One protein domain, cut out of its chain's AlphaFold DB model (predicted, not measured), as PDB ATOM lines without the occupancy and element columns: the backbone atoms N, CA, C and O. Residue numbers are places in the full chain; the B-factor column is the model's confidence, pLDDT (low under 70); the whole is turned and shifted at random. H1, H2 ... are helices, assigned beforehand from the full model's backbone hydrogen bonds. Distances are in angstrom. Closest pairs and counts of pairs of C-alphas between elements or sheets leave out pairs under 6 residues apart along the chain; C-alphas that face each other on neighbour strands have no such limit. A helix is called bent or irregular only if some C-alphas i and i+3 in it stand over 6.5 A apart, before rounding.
ATOM      1  N   SER A   4     -39.834 -24.282  27.203       77.31
ATOM      2  CA  SER A   4     -39.251 -25.005  26.068       77.31
ATOM      3  C   SER A   4     -38.996 -24.102  24.853       77.31
ATOM      4  O   SER A   4     -37.926 -24.179  24.254       77.31
ATOM      5  N   GLU A   5     -39.916 -23.188  24.531       70.44
ATOM      6  CA  GLU A   5     -39.748 -22.234  23.423       70.44
ATOM      7  C   GLU A   5     -38.588 -21.261  23.670       70.44
ATOM      8  O   GLU A   5     -37.844 -20.925  22.748       70.44
ATOM      9  N   ALA A   6     -38.412 -20.819  24.917       74.44
ATOM     10  CA  ALA A   6     -37.316 -19.928  25.289       74.44
ATOM     11  C   ALA A   6     -35.945 -20.615  25.153       74.44
ATOM     12  O   ALA A   6     -34.991 -19.997  24.678       74.44
ATOM     13  N   VAL A   7     -35.856 -21.897  25.525       81.62
ATOM     14  CA  VAL A   7     -34.640 -22.706  25.362       81.62
ATOM     15  C   VAL A   7     -34.327 -22.916  23.882       81.62
ATOM     16  O   VAL A   7     -33.223 -22.589  23.454       81.62
ATOM     17  N   ALA A   8     -35.307 -23.344  23.082       75.56
ATOM     18  CA  ALA A   8     -35.119 -23.569  21.648       75.56
ATOM     19  C   ALA A   8     -34.703 -22.289  20.898       75.56
ATOM     20  O   ALA A   8     -33.810 -22.315  20.051       75.56
ATOM     21  N   SER A   9     -35.305 -21.144  21.242       77.00
ATOM     22  CA  SER A   9     -34.930 -19.844  20.672       77.00
ATOM     23  C   SER A   9     -33.484 -19.469  21.011       77.00
ATOM     24  O   SER A   9     -32.714 -19.059  20.138       77.00
ATOM     25  N   ARG A  10     -33.074 -19.675  22.269       83.75
ATOM     26  CA  ARG A  10     -31.699 -19.417  22.713       83.75
ATOM     27  C   ARG A  10     -30.693 -20.319  22.001       83.75
ATOM     28  O   ARG A  10     -29.663 -19.823  21.547       83.75
ATOM     29  N   GLU A  11     -30.987 -21.610  21.882       86.12
ATOM     30  CA  GLU A  11     -30.138 -22.579  21.180       86.12
ATOM     31  C   GLU A  11     -29.970 -22.215  19.704       86.12
ATOM     32  O   GLU A  11     -28.848 -22.205  19.193       86.12
ATOM     33  N   PHE A  12     -31.060 -21.828  19.036       84.25
ATOM     34  CA  PHE A  12     -31.022 -21.373  17.651       84.25
ATOM     35  C   PHE A  12     -30.133 -20.135  17.473       84.25
ATOM     36  O   PHE A  12     -29.233 -20.134  16.629       84.25
ATOM     37  N   LEU A  13     -30.343 -19.091  18.284       85.31
ATOM     38  CA  LEU A  13     -29.542 -17.865  18.208       85.31
ATOM     39  C   LEU A  13     -28.061 -18.144  18.488       85.31
ATOM     40  O   LEU A  13     -27.184 -17.608  17.812       85.31
ATOM     41  N   GLN A  14     -27.766 -19.028  19.440       87.81
ATOM     42  CA  GLN A  14     -26.396 -19.402  19.773       87.81
ATOM     43  C   GLN A  14     -25.716 -20.193  18.646       87.81
ATOM     44  O   GLN A  14     -24.548 -19.941  18.332       87.81
ATOM     45  N   ALA A  15     -26.438 -21.105  17.991       88.75
ATOM     46  CA  ALA A  15     -25.952 -21.818  16.813       88.75
ATOM     47  C   ALA A  15     -25.687 -20.860  15.636       88.75
ATOM     48  O   ALA A  15     -24.640 -20.959  14.990       88.75
ATOM     49  N   LEU A  16     -26.582 -19.892  15.406       85.88
ATOM     50  CA  LEU A  16     -26.419 -18.857  14.382       85.88
ATOM     51  C   LEU A  16     -25.157 -18.020  14.629       85.88
ATOM     52  O   LEU A  16     -24.322 -17.903  13.737       85.88
ATOM     53  N   ILE A  17     -24.973 -17.497  15.846       87.88
ATOM     54  CA  ILE A  17     -23.783 -16.709  16.215       87.88
ATOM     55  C   ILE A  17     -22.506 -17.531  16.022       87.88
ATOM     56  O   ILE A  17     -21.514 -17.029  15.495       87.88
ATOM     57  N   THR A  18     -22.528 -18.803  16.426       91.19
ATOM     58  CA  THR A  18     -21.383 -19.710  16.285       91.19
ATOM     59  C   THR A  18     -21.005 -19.896  14.817       91.19
ATOM     60  O   THR A  18     -19.825 -19.826  14.474       91.19
ATOM     61  N   GLN A  19     -21.989 -20.083  13.934       90.38
ATOM     62  CA  GLN A  19     -21.742 -20.193  12.498       90.38
ATOM     63  C   GLN A  19     -21.262 -18.884  11.874       90.38
ATOM     64  O   GLN A  19     -20.340 -18.905  11.064       90.38
ATOM     65  N   LEU A  20     -21.832 -17.743  12.262       88.31
ATOM     66  CA  LEU A  20     -21.388 -16.438  11.769       88.31
ATOM     67  C   LEU A  20     -19.916 -16.199  12.124       88.31
ATOM     68  O   LEU A  20     -19.107 -15.931  11.239       88.31
ATOM     69  N   ARG A  21     -19.539 -16.428  13.387       88.88
ATOM     70  CA  ARG A  21     -18.148 -16.307  13.848       88.88
ATOM     71  C   ARG A  21     -17.207 -17.284  13.152       88.88
ATOM     72  O   ARG A  21     -16.097 -16.912  12.791       88.88
ATOM     73  N   ARG A  22     -17.647 -18.528  12.922       93.31
ATOM     74  CA  ARG A  22     -16.865 -19.527  12.173       93.31
ATOM     75  C   ARG A  22     -16.565 -19.072  10.741       93.31
ATOM     76  O   ARG A  22     -15.515 -19.419  10.214       93.31
ATOM     77  N   ASN A  23     -17.460 -18.294  10.139       90.50
ATOM     78  CA  ASN A  23     -17.291 -17.726   8.803       90.50
ATOM     79  C   ASN A  23     -16.605 -16.347   8.810       90.50
ATOM     80  O   ASN A  23     -16.616 -15.659   7.794       90.50
ATOM     81  N   GLY A  24     -15.993 -15.955   9.933       90.50
ATOM     82  CA  GLY A  24     -15.203 -14.730  10.047       90.50
ATOM     83  C   GLY A  24     -15.994 -13.484  10.436       90.50
ATOM     84  O   GLY A  24     -15.393 -12.418  10.470       90.50
ATOM     85  N   ALA A  25     -17.291 -13.603  10.750       89.75
ATOM     86  CA  ALA A  25     -18.070 -12.453  11.191       89.75
ATOM     87  C   ALA A  25     -17.619 -11.988  12.581       89.75
ATOM     88  O   ALA A  25     -17.510 -12.798  13.515       89.75
ATOM     89  N   ASP A  26     -17.405 -10.686  12.736       91.56
ATOM     90  CA  ASP A  26     -17.140 -10.097  14.043       91.56
ATOM     91  C   ASP A  26     -18.419 -10.004  14.906       91.56
ATOM     92  O   ASP A  26     -19.525 -10.388  14.508       91.56
ATOM     93  N   ALA A  27     -18.274  -9.546  16.154       87.19
ATOM     94  CA  ALA A  27     -19.406  -9.429  17.070       87.19
ATOM     95  C   ALA A  27     -20.474  -8.439  16.571       87.19
ATOM     96  O   ALA A  27     -21.664  -8.695  16.751       87.19
ATOM     97  N   GLN A  28     -20.054  -7.353  15.924       87.81
ATOM     98  CA  GLN A  28     -20.935  -6.302  15.430       87.81
ATOM     99  C   GLN A  28     -21.677  -6.746  14.162       87.81
ATOM    100  O   GLN A  28     -22.855  -6.444  13.982       87.81
ATOM    101  N   GLU A  29     -21.017  -7.490  13.281       86.81
ATOM    102  CA  GLU A  29     -21.625  -8.113  12.108       86.81
ATOM    103  C   GLU A  29     -22.655  -9.164  12.516       86.81
ATOM    104  O   GLU A  29     -23.764  -9.178  11.977       86.81
ATOM    105  N   ALA A  30     -22.334 -10.000  13.507       86.06
ATOM    106  CA  ALA A  30     -23.281 -10.973  14.039       86.06
ATOM    107  C   ALA A  30     -24.519 -10.295  14.650       86.06
ATOM    108  O   ALA A  30     -25.644 -10.727  14.393       86.06
ATOM    109  N   GLU A  31     -24.325  -9.214  15.407       85.44
ATOM    110  CA  GLU A  31     -25.412  -8.417  15.982       85.44
ATOM    111  C   GLU A  31     -26.285  -7.784  14.891       85.44
ATOM    112  O   GLU A  31     -27.501  -7.963  14.904       85.44
ATOM    113  N   ARG A  32     -25.681  -7.175  13.859       84.31
ATOM    114  CA  ARG A  32     -26.421  -6.629  12.707       84.31
ATOM    115  C   ARG A  32     -27.254  -7.689  11.996       84.31
ATOM    116  O   ARG A  32     -28.392  -7.408  11.621       84.31
ATOM    117  N   VAL A  33     -26.708  -8.891  11.797       83.12
ATOM    118  CA  VAL A  33     -27.454 -10.007  11.201       83.12
ATOM    119  C   VAL A  33     -28.642 -10.373  12.084       83.12
ATOM    120  O   VAL A  33     -29.744 -10.528  11.569       83.12
ATOM    121  N   ILE A  34     -28.461 -10.471  13.400       83.88
ATOM    122  CA  ILE A  34     -29.564 -10.791  14.310       83.88
ATOM    123  C   ILE A  34     -30.642  -9.709  14.258       83.88
ATOM    124  O   ILE A  34     -31.806 -10.025  14.035       83.88
ATOM    125  N   GLU A  35     -30.261  -8.443  14.390       84.75
ATOM    126  CA  GLU A  35     -31.195  -7.316  14.411       84.75
ATOM    127  C   GLU A  35     -31.994  -7.169  13.114       84.75
ATOM    128  O   GLU A  35     -33.178  -6.844  13.156       84.75
ATOM    129  N   HIS A  36     -31.371  -7.407  11.958       81.31
ATOM    130  CA  HIS A  36     -31.993  -7.106  10.667       81.31
ATOM    131  C   HIS A  36     -32.565  -8.339   9.966       81.31
ATOM    132  O   HIS A  36     -33.571  -8.231   9.264       81.31
ATOM    133  N   LEU A  37     -31.942  -9.510  10.123       80.56
ATOM    134  CA  LEU A  37     -32.347 -10.725   9.416       80.56
ATOM    135  C   LEU A  37     -33.392 -11.513  10.203       80.56
ATOM    136  O   LEU A  37     -34.376 -11.954   9.614       80.56
ATOM    137  N   VAL A  38     -33.213 -11.690  11.517       82.12
ATOM    138  CA  VAL A  38     -34.097 -12.545  12.335       82.12
ATOM    139  C   VAL A  38     -35.557 -12.073  12.308       82.12
ATOM    140  O   VAL A  38     -36.423 -12.930  12.103       82.12
ATOM    141  N   PRO A  39     -35.875 -10.763  12.405       82.88
ATOM    142  CA  PRO A  39     -37.261 -10.293  12.337       82.88
ATOM    143  C   PRO A  39     -37.976 -10.614  11.023       82.88
ATOM    144  O   PRO A  39     -39.201 -10.684  11.009       82.88
ATOM    145  N   VAL A  40     -37.239 -10.817   9.926       81.94
ATOM    146  CA  VAL A  40     -37.812 -11.152   8.610       81.94
ATOM    147  C   VAL A  40     -37.761 -12.662   8.357       81.94
ATOM    148  O   VAL A  40     -38.688 -13.240   7.787       81.94
ATOM    149  N   LEU A  41     -36.704 -13.326   8.827       84.31
ATOM    150  CA  LEU A  41     -36.491 -14.756   8.653       84.31
ATOM    151  C   LEU A  41     -37.481 -15.594   9.466       84.31
ATOM    152  O   LEU A  41     -38.010 -16.569   8.940       84.31
ATOM    153  N   VAL A  42     -37.774 -15.209  10.712       84.56
ATOM    154  CA  VAL A  42     -38.705 -15.956  11.576       84.56
ATOM    155  C   VAL A  42     -40.121 -16.007  10.977       84.56
ATOM    156  O   VAL A  42     -40.638 -17.115  10.809       84.56
ATOM    157  N   PRO A  43     -40.742 -14.884  10.559       87.19
ATOM    158  CA  PRO A  43     -42.005 -14.927   9.824       87.19
ATOM    159  C   PRO A  43     -41.933 -15.764   8.545       87.19
ATOM    160  O   PRO A  43     -42.881 -16.487   8.242       87.19
ATOM    161  N   GLY A  44     -40.810 -15.716   7.821       89.56
ATOM    162  CA  GLY A  44     -40.608 -16.504   6.605       89.56
ATOM    163  C   GLY A  44     -40.598 -18.010   6.858       89.56
ATOM    164  O   GLY A  44     -41.238 -18.759   6.120       89.56
ATOM    165  N   ILE A  45     -39.938 -18.457   7.929       89.62
ATOM    166  CA  ILE A  45     -39.933 -19.865   8.351       89.62
ATOM    167  C   ILE A  45     -41.338 -20.295   8.778       89.62
ATOM    168  O   ILE A  45     -41.808 -21.342   8.344       89.62
ATOM    169  N   ILE A  46     -42.052 -19.482   9.562       89.75
ATOM    170  CA  ILE A  46     -43.440 -19.784   9.952       89.75
ATOM    171  C   ILE A  46     -44.332 -19.911   8.712       89.75
ATOM    172  O   ILE A  46     -45.125 -20.846   8.608       89.75
ATOM    173  N   HIS A  47     -44.189 -18.998   7.751       91.94
ATOM    174  CA  HIS A  47     -44.939 -19.027   6.500       91.94
ATOM    175  C   HIS A  47     -44.601 -20.263   5.651       91.94
ATOM    176  O   HIS A  47     -45.489 -20.860   5.047       91.94
ATOM    177  N   LEU A  48     -43.333 -20.679   5.620       92.50
ATOM    178  CA  LEU A  48     -42.909 -21.927   4.987       92.50
ATOM    179  C   LEU A  48     -43.557 -23.149   5.647       92.50
ATOM    180  O   LEU A  48     -44.077 -24.003   4.940       92.50
ATOM    181  N   LEU A  49     -43.537 -23.230   6.979       91.81
ATOM    182  CA  LEU A  49     -44.101 -24.364   7.714       91.81
ATOM    183  C   LEU A  49     -45.614 -24.480   7.509       91.81
ATOM    184  O   LEU A  49     -46.117 -25.582   7.313       91.81
ATOM    185  N   LYS A  50     -46.332 -23.350   7.491       91.50
ATOM    186  CA  LYS A  50     -47.764 -23.323   7.155       91.50
ATOM    187  C   LYS A  50     -48.018 -23.818   5.736       91.50
ATOM    188  O   LYS A  50     -48.811 -24.733   5.560       91.50
ATOM    189  N   ALA A  51     -47.284 -23.287   4.756       90.94
ATOM    190  CA  ALA A  51     -47.405 -23.726   3.371       90.94
ATOM    191  C   ALA A  51     -47.106 -25.230   3.231       90.94
ATOM    192  O   ALA A  51     -47.822 -25.933   2.532       90.94
ATOM    193  N   ALA A  52     -46.084 -25.741   3.930       91.06
ATOM    194  CA  ALA A  52     -45.757 -27.166   3.953       91.06
ATOM    195  C   ALA A  52     -46.888 -28.017   4.545       91.06
ATOM    196  O   ALA A  52     -47.241 -29.035   3.957       91.06
ATOM    197  N   SER A  53     -47.488 -27.579   5.654       91.56
ATOM    198  CA  SER A  53     -48.643 -28.256   6.253       91.56
ATOM    199  C   SER A  53     -49.851 -28.267   5.314       91.56
ATOM    200  O   SER A  53     -50.514 -29.291   5.186       91.56
ATOM    201  N   GLU A  54     -50.138 -27.149   4.642       92.56
ATOM    202  CA  GLU A  54     -51.230 -27.052   3.667       92.56
ATOM    203  C   GLU A  54     -50.980 -27.969   2.463       92.56
ATOM    204  O   GLU A  54     -51.893 -28.640   1.992       92.56
ATOM    205  N   ASN A  55     -49.735 -28.054   1.991       91.62
ATOM    206  CA  ASN A  55     -49.353 -28.937   0.891       91.62
ATOM    207  C   ASN A  55     -49.546 -30.414   1.250       91.62
ATOM    208  O   ASN A  55     -50.126 -31.160   0.469       91.62
ATOM    209  N   GLN A  56     -49.116 -30.815   2.451       90.19
ATOM    210  CA  GLN A  56     -49.320 -32.171   2.970       90.19
ATOM    211  C   GLN A  56     -50.805 -32.516   3.094       90.19
ATOM    212  O   GLN A  56     -51.203 -33.630   2.765       90.19
ATOM    213  N   GLN A  57     -51.631 -31.562   3.531       91.88
ATOM    214  CA  GLN A  57     -53.074 -31.770   3.604       91.88
ATOM    215  C   GLN A  57     -53.675 -31.985   2.210       91.88
ATOM    216  O   GLN A  57     -54.425 -32.929   2.012       91.88
ATOM    217  N   ARG A  58     -53.289 -31.178   1.216       89.00
ATOM    218  CA  ARG A  58     -53.773 -31.328  -0.168       89.00
ATOM    219  C   ARG A  58     -53.330 -32.646  -0.809       89.00
ATOM    220  O   ARG A  58     -54.086 -33.243  -1.572       89.00
ATOM    221  N   GLU A  59     -52.117 -33.106  -0.497       89.88
ATOM    222  CA  GLU A  59     -51.633 -34.435  -0.895       89.88
ATOM    223  C   GLU A  59     -52.494 -35.536  -0.264       89.88
ATOM    224  O   GLU A  59     -52.889 -36.476  -0.953       89.88
ATOM    225  N   HIS A  60     -52.827 -35.399   1.024       90.00
ATOM    226  CA  HIS A  60     -53.712 -36.322   1.734       90.00
ATOM    227  C   HIS A  60     -55.135 -36.335   1.154       90.00
ATOM    228  O   HIS A  60     -55.727 -37.403   1.008       90.00
ATOM    229  N   ASP A  61     -55.648 -35.170   0.760       92.56
ATOM    230  CA  ASP A  61     -56.976 -34.994   0.166       92.56
ATOM    231  C   ASP A  61     -57.044 -35.467  -1.304       92.56
ATOM    232  O   ASP A  61     -58.106 -35.436  -1.930       92.56
ATOM    233  N   GLY A  62     -55.927 -35.943  -1.867       87.31
ATOM    234  CA  GLY A  62     -55.870 -36.540  -3.201       87.31
ATOM    235  C   GLY A  62     -55.923 -35.531  -4.351       87.31
ATOM    236  O   GLY A  62     -56.297 -35.892  -5.470       87.31
ATOM    237  N   GLU A  63     -55.555 -34.269  -4.113       91.44
ATOM    238  CA  GLU A  63     -55.485 -33.276  -5.183       91.44
ATOM    239  C   GLU A  63     -54.440 -33.662  -6.249       91.44
ATOM    240  O   GLU A  63     -53.277 -33.934  -5.958       91.44
ATOM    241  N   GLN A  64     -54.832 -33.634  -7.527       77.88
ATOM    242  CA  GLN A  64     -54.013 -34.155  -8.635       77.88
ATOM    243  C   GLN A  64     -52.784 -33.299  -8.995       77.88
ATOM    244  O   GLN A  64     -51.929 -33.736  -9.768       77.88
ATOM    245  N   HIS A  65     -52.677 -32.079  -8.462       82.06
ATOM    246  CA  HIS A  65     -51.659 -31.098  -8.858       82.06
ATOM    247  C   HIS A  65     -50.997 -30.400  -7.670       82.06
ATOM    248  O   HIS A  65     -50.742 -29.192  -7.706       82.06
ATOM    249  N   VAL A  66     -50.708 -31.146  -6.606       84.19
ATOM    250  CA  VAL A  66     -49.946 -30.587  -5.492       84.19
ATOM    251  C   VAL A  66     -48.486 -30.411  -5.905       84.19
ATOM    252  O   VAL A  66     -47.793 -31.363  -6.260       84.19
ATOM    253  N   LEU A  67     -48.022 -29.160  -5.919       86.06
ATOM    254  CA  LEU A  67     -46.650 -28.833  -6.289       86.06
ATOM    255  C   LEU A  67     -45.735 -28.983  -5.070       86.06
ATOM    256  O   LEU A  67     -46.068 -28.476  -4.000       86.06
ATOM    257  N   PRO A  68     -44.553 -29.600  -5.211       87.25
ATOM    258  CA  PRO A  68     -43.621 -29.708  -4.102       87.25
ATOM    259  C   PRO A  68     -43.097 -28.323  -3.716       87.25
ATOM    260  O   PRO A  68     -42.615 -27.553  -4.556       87.25
ATOM    261  N   ILE A  69     -43.150 -28.012  -2.422       88.88
ATOM    262  CA  ILE A  69     -42.558 -26.785  -1.899       88.88
ATOM    263  C   ILE A  69     -41.040 -26.927  -1.910       88.88
ATOM    264  O   ILE A  69     -40.479 -27.849  -1.325       88.88
ATOM    265  N   LYS A  70     -40.369 -25.967  -2.551       92.94
ATOM    266  CA  LYS A  70     -38.916 -25.791  -2.489       92.94
ATOM    267  C   LYS A  70     -38.596 -24.799  -1.364       92.94
ATOM    268  O   LYS A  70     -38.825 -23.602  -1.556       92.94
ATOM    269  N   PRO A  71     -38.082 -25.247  -0.201       89.81
ATOM    270  CA  PRO A  71     -37.963 -24.399   0.987       89.81
ATOM    271  C   PRO A  71     -37.128 -23.137   0.765       89.81
ATOM    272  O   PRO A  71     -37.530 -22.047   1.168       89.81
ATOM    273  N   LEU A  72     -35.992 -23.276   0.078       91.12
ATOM    274  CA  LEU A  72     -35.090 -22.160  -0.201       91.12
ATOM    275  C   LEU A  72     -35.720 -21.141  -1.153       91.12
ATOM    276  O   LEU A  72     -35.673 -19.947  -0.871       91.12
ATOM    277  N   ASP A  73     -36.376 -21.595  -2.223       90.12
ATOM    278  CA  ASP A  73     -37.060 -20.703  -3.168       90.12
ATOM    279  C   ASP A  73     -38.213 -19.953  -2.490       90.12
ATOM    280  O   ASP A  73     -38.442 -18.773  -2.762       90.12
ATOM    281  N   HIS A  74     -38.949 -20.631  -1.606       90.81
ATOM    282  CA  HIS A  74     -40.048 -20.033  -0.849       90.81
ATOM    283  C   HIS A  74     -39.545 -18.953   0.104       90.81
ATOM    284  O   HIS A  74     -40.066 -17.838   0.096       90.81
ATOM    285  N   LEU A  75     -38.495 -19.257   0.873       89.69
ATOM    286  CA  LEU A  75     -37.864 -18.295   1.772       89.69
ATOM    287  C   LEU A  75     -37.261 -17.121   1.000       89.69
ATOM    288  O   LEU A  75     -37.492 -15.980   1.381       89.69
ATOM    289  N   ALA A  76     -36.565 -17.360  -0.112       87.69
ATOM    290  CA  ALA A  76     -36.007 -16.294  -0.942       87.69
ATOM    291  C   ALA A  76     -37.102 -15.346  -1.457       87.69
ATOM    292  O   ALA A  76     -36.980 -14.127  -1.326       87.69
ATOM    293  N   LYS A  77     -38.214 -15.891  -1.974       88.25
ATOM    294  CA  LYS A  77     -39.377 -15.098  -2.409       88.25
ATOM    295  C   LYS A  77     -40.005 -14.322  -1.254       88.25
ATOM    296  O   LYS A  77     -40.375 -13.163  -1.440       88.25
ATOM    297  N   PHE A  78     -40.134 -14.943  -0.083       88.19
ATOM    298  CA  PHE A  78     -40.676 -14.298   1.110       88.19
ATOM    299  C   PHE A  78     -39.792 -13.126   1.548       88.19
ATOM    300  O   PHE A  78     -40.261 -11.994   1.629       88.19
ATOM    301  N   LEU A  79     -38.499 -13.377   1.757       85.00
ATOM    302  CA  LEU A  79     -37.529 -12.367   2.173       85.00
ATOM    303  C   LEU A  79     -37.444 -11.220   1.162       85.00
ATOM    304  O   LEU A  79     -37.374 -10.067   1.571       85.00
ATOM    305  N   PHE A  80     -37.503 -11.510  -0.140       83.44
ATOM    306  CA  PHE A  80     -37.525 -10.483  -1.182       83.44
ATOM    307  C   PHE A  80     -38.755  -9.570  -1.069       83.44
ATOM    308  O   PHE A  80     -38.615  -8.349  -1.040       83.44
ATOM    309  N   ARG A  81     -39.956 -10.153  -0.949       82.44
ATOM    310  CA  ARG A  81     -41.225  -9.405  -0.846       82.44
ATOM    311  C   ARG A  81     -41.349  -8.599   0.444       82.44
ATOM    312  O   ARG A  81     -41.995  -7.558   0.448       82.44
ATOM    313  N   HIS A  82     -40.752  -9.090   1.524       77.25
ATOM    314  CA  HIS A  82     -40.819  -8.471   2.846       77.25
ATOM    315  C   HIS A  82     -39.562  -7.670   3.203       77.25
ATOM    316  O   HIS A  82     -39.440  -7.201   4.333       77.25
ATOM    317  N   ASN A  83     -38.641  -7.469   2.255       69.44
ATOM    318  CA  ASN A  83     -37.482  -6.615   2.464       69.44
ATOM    319  C   ASN A  83     -37.937  -5.144   2.537       69.44
ATOM    320  O   ASN A  83     -38.445  -4.625   1.541       69.44
ATOM    321  N   PRO A  84     -37.708  -4.428   3.653       63.44
ATOM    322  CA  PRO A  84     -38.117  -3.029   3.798       63.44
ATOM    323  C   PRO A  84     -37.543  -2.102   2.718       63.44
ATOM    324  O   PRO A  84     -38.176  -1.109   2.366       63.44
ATOM    325  N   ARG A  85     -36.372  -2.437   2.155       63.84
ATOM    326  CA  ARG A  85     -35.748  -1.690   1.048       63.84
ATOM    327  C   ARG A  85     -36.498  -1.837  -0.279       63.84
ATOM    328  O   ARG A  85     -36.382  -0.961  -1.123       63.84
ATOM    329  N   HIS A  86     -37.267  -2.912  -0.445       59.38
ATOM    330  CA  HIS A  86     -38.110  -3.183  -1.614       59.38
ATOM    331  C   HIS A  86     -39.611  -3.029  -1.313       59.38
ATOM    332  O   HIS A  86     -40.439  -3.144  -2.211       59.38
ATOM    333  N   ALA A  87     -39.972  -2.749  -0.057       58.25
ATOM    334  CA  ALA A  87     -41.353  -2.532   0.366       58.25
ATOM    335  C   ALA A  87     -41.913  -1.183  -0.113       58.25
ATOM    336  O   ALA A  87     -43.128  -1.037  -0.246       58.25
ATOM    337  N   LYS A  88     -41.045  -0.198  -0.388       64.06
ATOM    338  CA  LYS A  88     -41.433   1.023  -1.098       64.06
ATOM    339  C   LYS A  88     -41.211   0.807  -2.596       64.06
ATOM    340  O   LYS A  88     -40.052   0.681  -2.992       64.06
ATOM    341  N   PRO A  89     -42.276   0.756  -3.414       64.81
ATOM    342  CA  PRO A  89     -42.109   0.737  -4.859       64.81
ATOM    343  C   PRO A  89     -41.377   2.013  -5.288       64.81
ATOM    344  O   PRO A  89     -41.700   3.110  -4.823       64.81
ATOM    345  N   ASP A  90     -40.363   1.858  -6.134       72.94
ATOM    346  CA  ASP A  90     -39.714   2.990  -6.792       72.94
ATOM    347  C   ASP A  90     -40.640   3.601  -7.861       72.94
ATOM    348  O   ASP A  90     -41.732   3.090  -8.130       72.94
ATOM    349  N   SER A  91     -40.232   4.726  -8.456       75.69
ATOM    350  CA  SER A  91     -41.048   5.433  -9.454       75.69
ATOM    351  C   SER A  91     -41.425   4.537 -10.639       75.69
ATOM    352  O   SER A  91     -42.577   4.541 -11.061       75.69
ATOM    353  N   ALA A  92     -40.498   3.699 -11.111       73.00
ATOM    354  CA  ALA A  92     -40.739   2.761 -12.207       73.00
ATOM    355  C   ALA A  92     -41.769   1.681 -11.834       73.00
ATOM    356  O   ALA A  92     -42.651   1.339 -12.624       73.00
ATOM    357  N   THR A  93     -41.699   1.161 -10.607       72.25
ATOM    358  CA  THR A  93     -42.653   0.170 -10.096       72.25
ATOM    359  C   THR A  93     -44.042   0.784  -9.895       72.25
ATOM    360  O   THR A  93     -45.048   0.115 -10.135       72.25
ATOM    361  N   LEU A  94     -44.119   2.055  -9.490       79.88
ATOM    362  CA  LEU A  94     -45.380   2.796  -9.378       79.88
ATOM    363  C   LEU A  94     -46.042   3.012 -10.746       79.88
ATOM    364  O   LEU A  94     -47.232   2.726 -10.883       79.88
ATOM    365  N   GLU A  95     -45.282   3.426 -11.761       81.56
ATOM    366  CA  GLU A  95     -45.781   3.596 -13.136       81.56
ATOM    367  C   GLU A  95     -46.334   2.281 -13.711       81.56
ATOM    368  O   GLU A  95     -47.426   2.245 -14.284       81.56
ATOM    369  N   LEU A  96     -45.637   1.164 -13.480       77.38
ATOM    370  CA  LEU A  96     -46.103  -0.175 -13.858       77.38
ATOM    371  C   LEU A  96     -47.400  -0.577 -13.140       77.38
ATOM    372  O   LEU A  96     -48.288  -1.169 -13.757       77.38
ATOM    373  N   GLN A  97     -47.541  -0.252 -11.853       79.31
ATOM    374  CA  GLN A  97     -48.776  -0.507 -11.105       79.31
ATOM    375  C   GLN A  97     -49.949   0.337 -11.618       79.31
ATOM    376  O   GLN A  97     -51.076  -0.159 -11.682       79.31
ATOM    377  N   GLU A  98     -49.712   1.596 -11.989       83.25
ATOM    378  CA  GLU A  98     -50.738   2.452 -12.589       83.25
ATOM    379  C   GLU A  98     -51.176   1.952 -13.964       83.25
ATOM    380  O   GLU A  98     -52.383   1.882 -14.229       83.25
ATOM    381  N   LEU A  99     -50.223   1.527 -14.796       82.19
ATOM    382  CA  LEU A  99     -50.504   0.909 -16.088       82.19
ATOM    383  C   LEU A  99     -51.338  -0.368 -15.919       82.19
ATOM    384  O   LEU A  99     -52.364  -0.527 -16.578       82.19
ATOM    385  N   ALA A 100     -50.956  -1.249 -14.991       78.81
ATOM    386  CA  ALA A 100     -51.704  -2.469 -14.696       78.81
ATOM    387  C   ALA A 100     -53.140  -2.170 -14.227       78.81
ATOM    388  O   ALA A 100     -54.084  -2.807 -14.694       78.81
ATOM    389  N   ARG A 101     -53.338  -1.163 -13.360       82.94
ATOM    390  CA  ARG A 101     -54.686  -0.721 -12.952       82.94
ATOM    391  C   ARG A 101     -55.504  -0.184 -14.125       82.94
ATOM    392  O   ARG A 101     -56.706  -0.424 -14.158       82.94
ATOM    393  N   HIS A 102     -54.888   0.539 -15.058       85.25
ATOM    394  CA  HIS A 102     -55.569   1.035 -16.258       85.25
ATOM    395  C   HIS A 102     -55.999  -0.096 -17.195       85.25
ATOM    396  O   HIS A 102     -57.091  -0.044 -17.756       85.25
ATOM    397  N   LEU A 103     -55.162  -1.124 -17.349       81.00
ATOM    398  CA  LEU A 103     -55.445  -2.272 -18.209       81.00
ATOM    399  C   LEU A 103     -56.519  -3.202 -17.622       81.00
ATOM    400  O   LEU A 103     -57.324  -3.729 -18.379       81.00
ATOM    401  N   LEU A 104     -56.558  -3.371 -16.295       79.94
ATOM    402  CA  LEU A 104     -57.522  -4.235 -15.590       79.94
ATOM    403  C   LEU A 104     -58.881  -3.568 -15.298       79.94
ATOM    404  O   LEU A 104     -59.787  -4.229 -14.801       79.94
ATOM    405  N   ARG A 105     -59.023  -2.259 -15.544       70.31
ATOM    406  CA  ARG A 105     -60.289  -1.507 -15.402       70.31
ATOM    407  C   ARG A 105     -61.108  -1.440 -16.704       70.31
ATOM    408  O   ARG A 105     -62.075  -0.683 -16.759       70.31
ATOM    409  N   LYS A 106     -60.714  -2.193 -17.732       48.44
ATOM    410  CA  LYS A 106     -61.477  -2.419 -18.969       48.44
ATOM    411  C   LYS A 106     -62.092  -3.811 -18.951       48.44
ATOM    412  O   LYS A 106     -63.152  -3.955 -19.593       48.44
TER     413      LYS A 106
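AT A GLANCE: This is residues 4 to 106 of the 106 residues of an uncharacterized protein of Pythium brassicum (UniProt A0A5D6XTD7). The model is an open, flat zigzag of helices built on one long kinked helix, H2: H1 meets the first end of H2 in a V, and beyond the other end of H2 the chain folds back through residues 61 to 70 to pack H3 on the middle of H2. Past H3, the short H4 leads on to H5, which touches no helix and sticks out with residues 91 to 96 and 98 to 104, while residues 4 to 12 of H1 stick out at the other end of the zigzag. The printed part has 103 residues, with five named helices in the order H1, H2, H3, H4, H5 and no named strand, and the class is all helix. The whole is only just loose, close to extended, with a radius of gyration of the C-alphas of 19.1 A and spans of 56 by 45 by 23 A.

IN THESE COORDINATES: H1 runs from Ser 4, C-alpha at (-39.251, -25.005, 26.068), to Arg 22 and is 26.9 A long. H2, residues 27 to 60, is the longest helix, 46.2 A from C-alpha 27 to C-alpha 60 at (-53.712, -36.322, 1.734). It has a kink of 48 degrees near residue 38; it is neither bent nor irregular, but only just: C-alphas 36 and 39 are 6.4 A apart. H3, residues 71 to 81, is 15.5 A long, and H4 is residues 84 to 87. H5, residues 91 to 104, is 20.1 A long and ends at C-alpha 104, (-57.522, -4.235, -15.590).

HOW THE PARTS SIT: H1 touches H2 with residues 17 to 21 alone, and H2 touches H1 with residues 27 to 30 alone. Their closest C-alphas, those of Ile 17 and Ala 30, are 6.2 A apart, and they run opposite ways at a steep tilt of 57 degrees. Beyond the kink, residues 40 to 48 alone of H2 touch H3, where the closest C-alphas, those of Gly 44 and Leu 75, are 5.8 A apart. H2 and H3 run opposite ways at a steep tilt of 61 degrees. H3 and H4 are close but not clearly touching, with the C-alphas of Arg 81 and Ala 87 closest at 7.0 A. H4 and H5 are apart, and H1 and H3 are apart too. Every O i to N i+4 pair is within hydrogen-bond range in H1, H3 and H5; in H2 27 of 30 are, and H4 is too short for such a pair.

THE WHOLE: The C-alphas farthest apart, those of Arg 22 and Lys 106, the chain's last residue, are 57.0 A apart. The printed part has no cut. The links H1 to H2, H3 to H4 and H4 to H5 are tight, and H2 to H3, 10 residues, is short. The mean pLDDT of the printed part is 83.5, with residues 83 to 89 and residue 106 under 70.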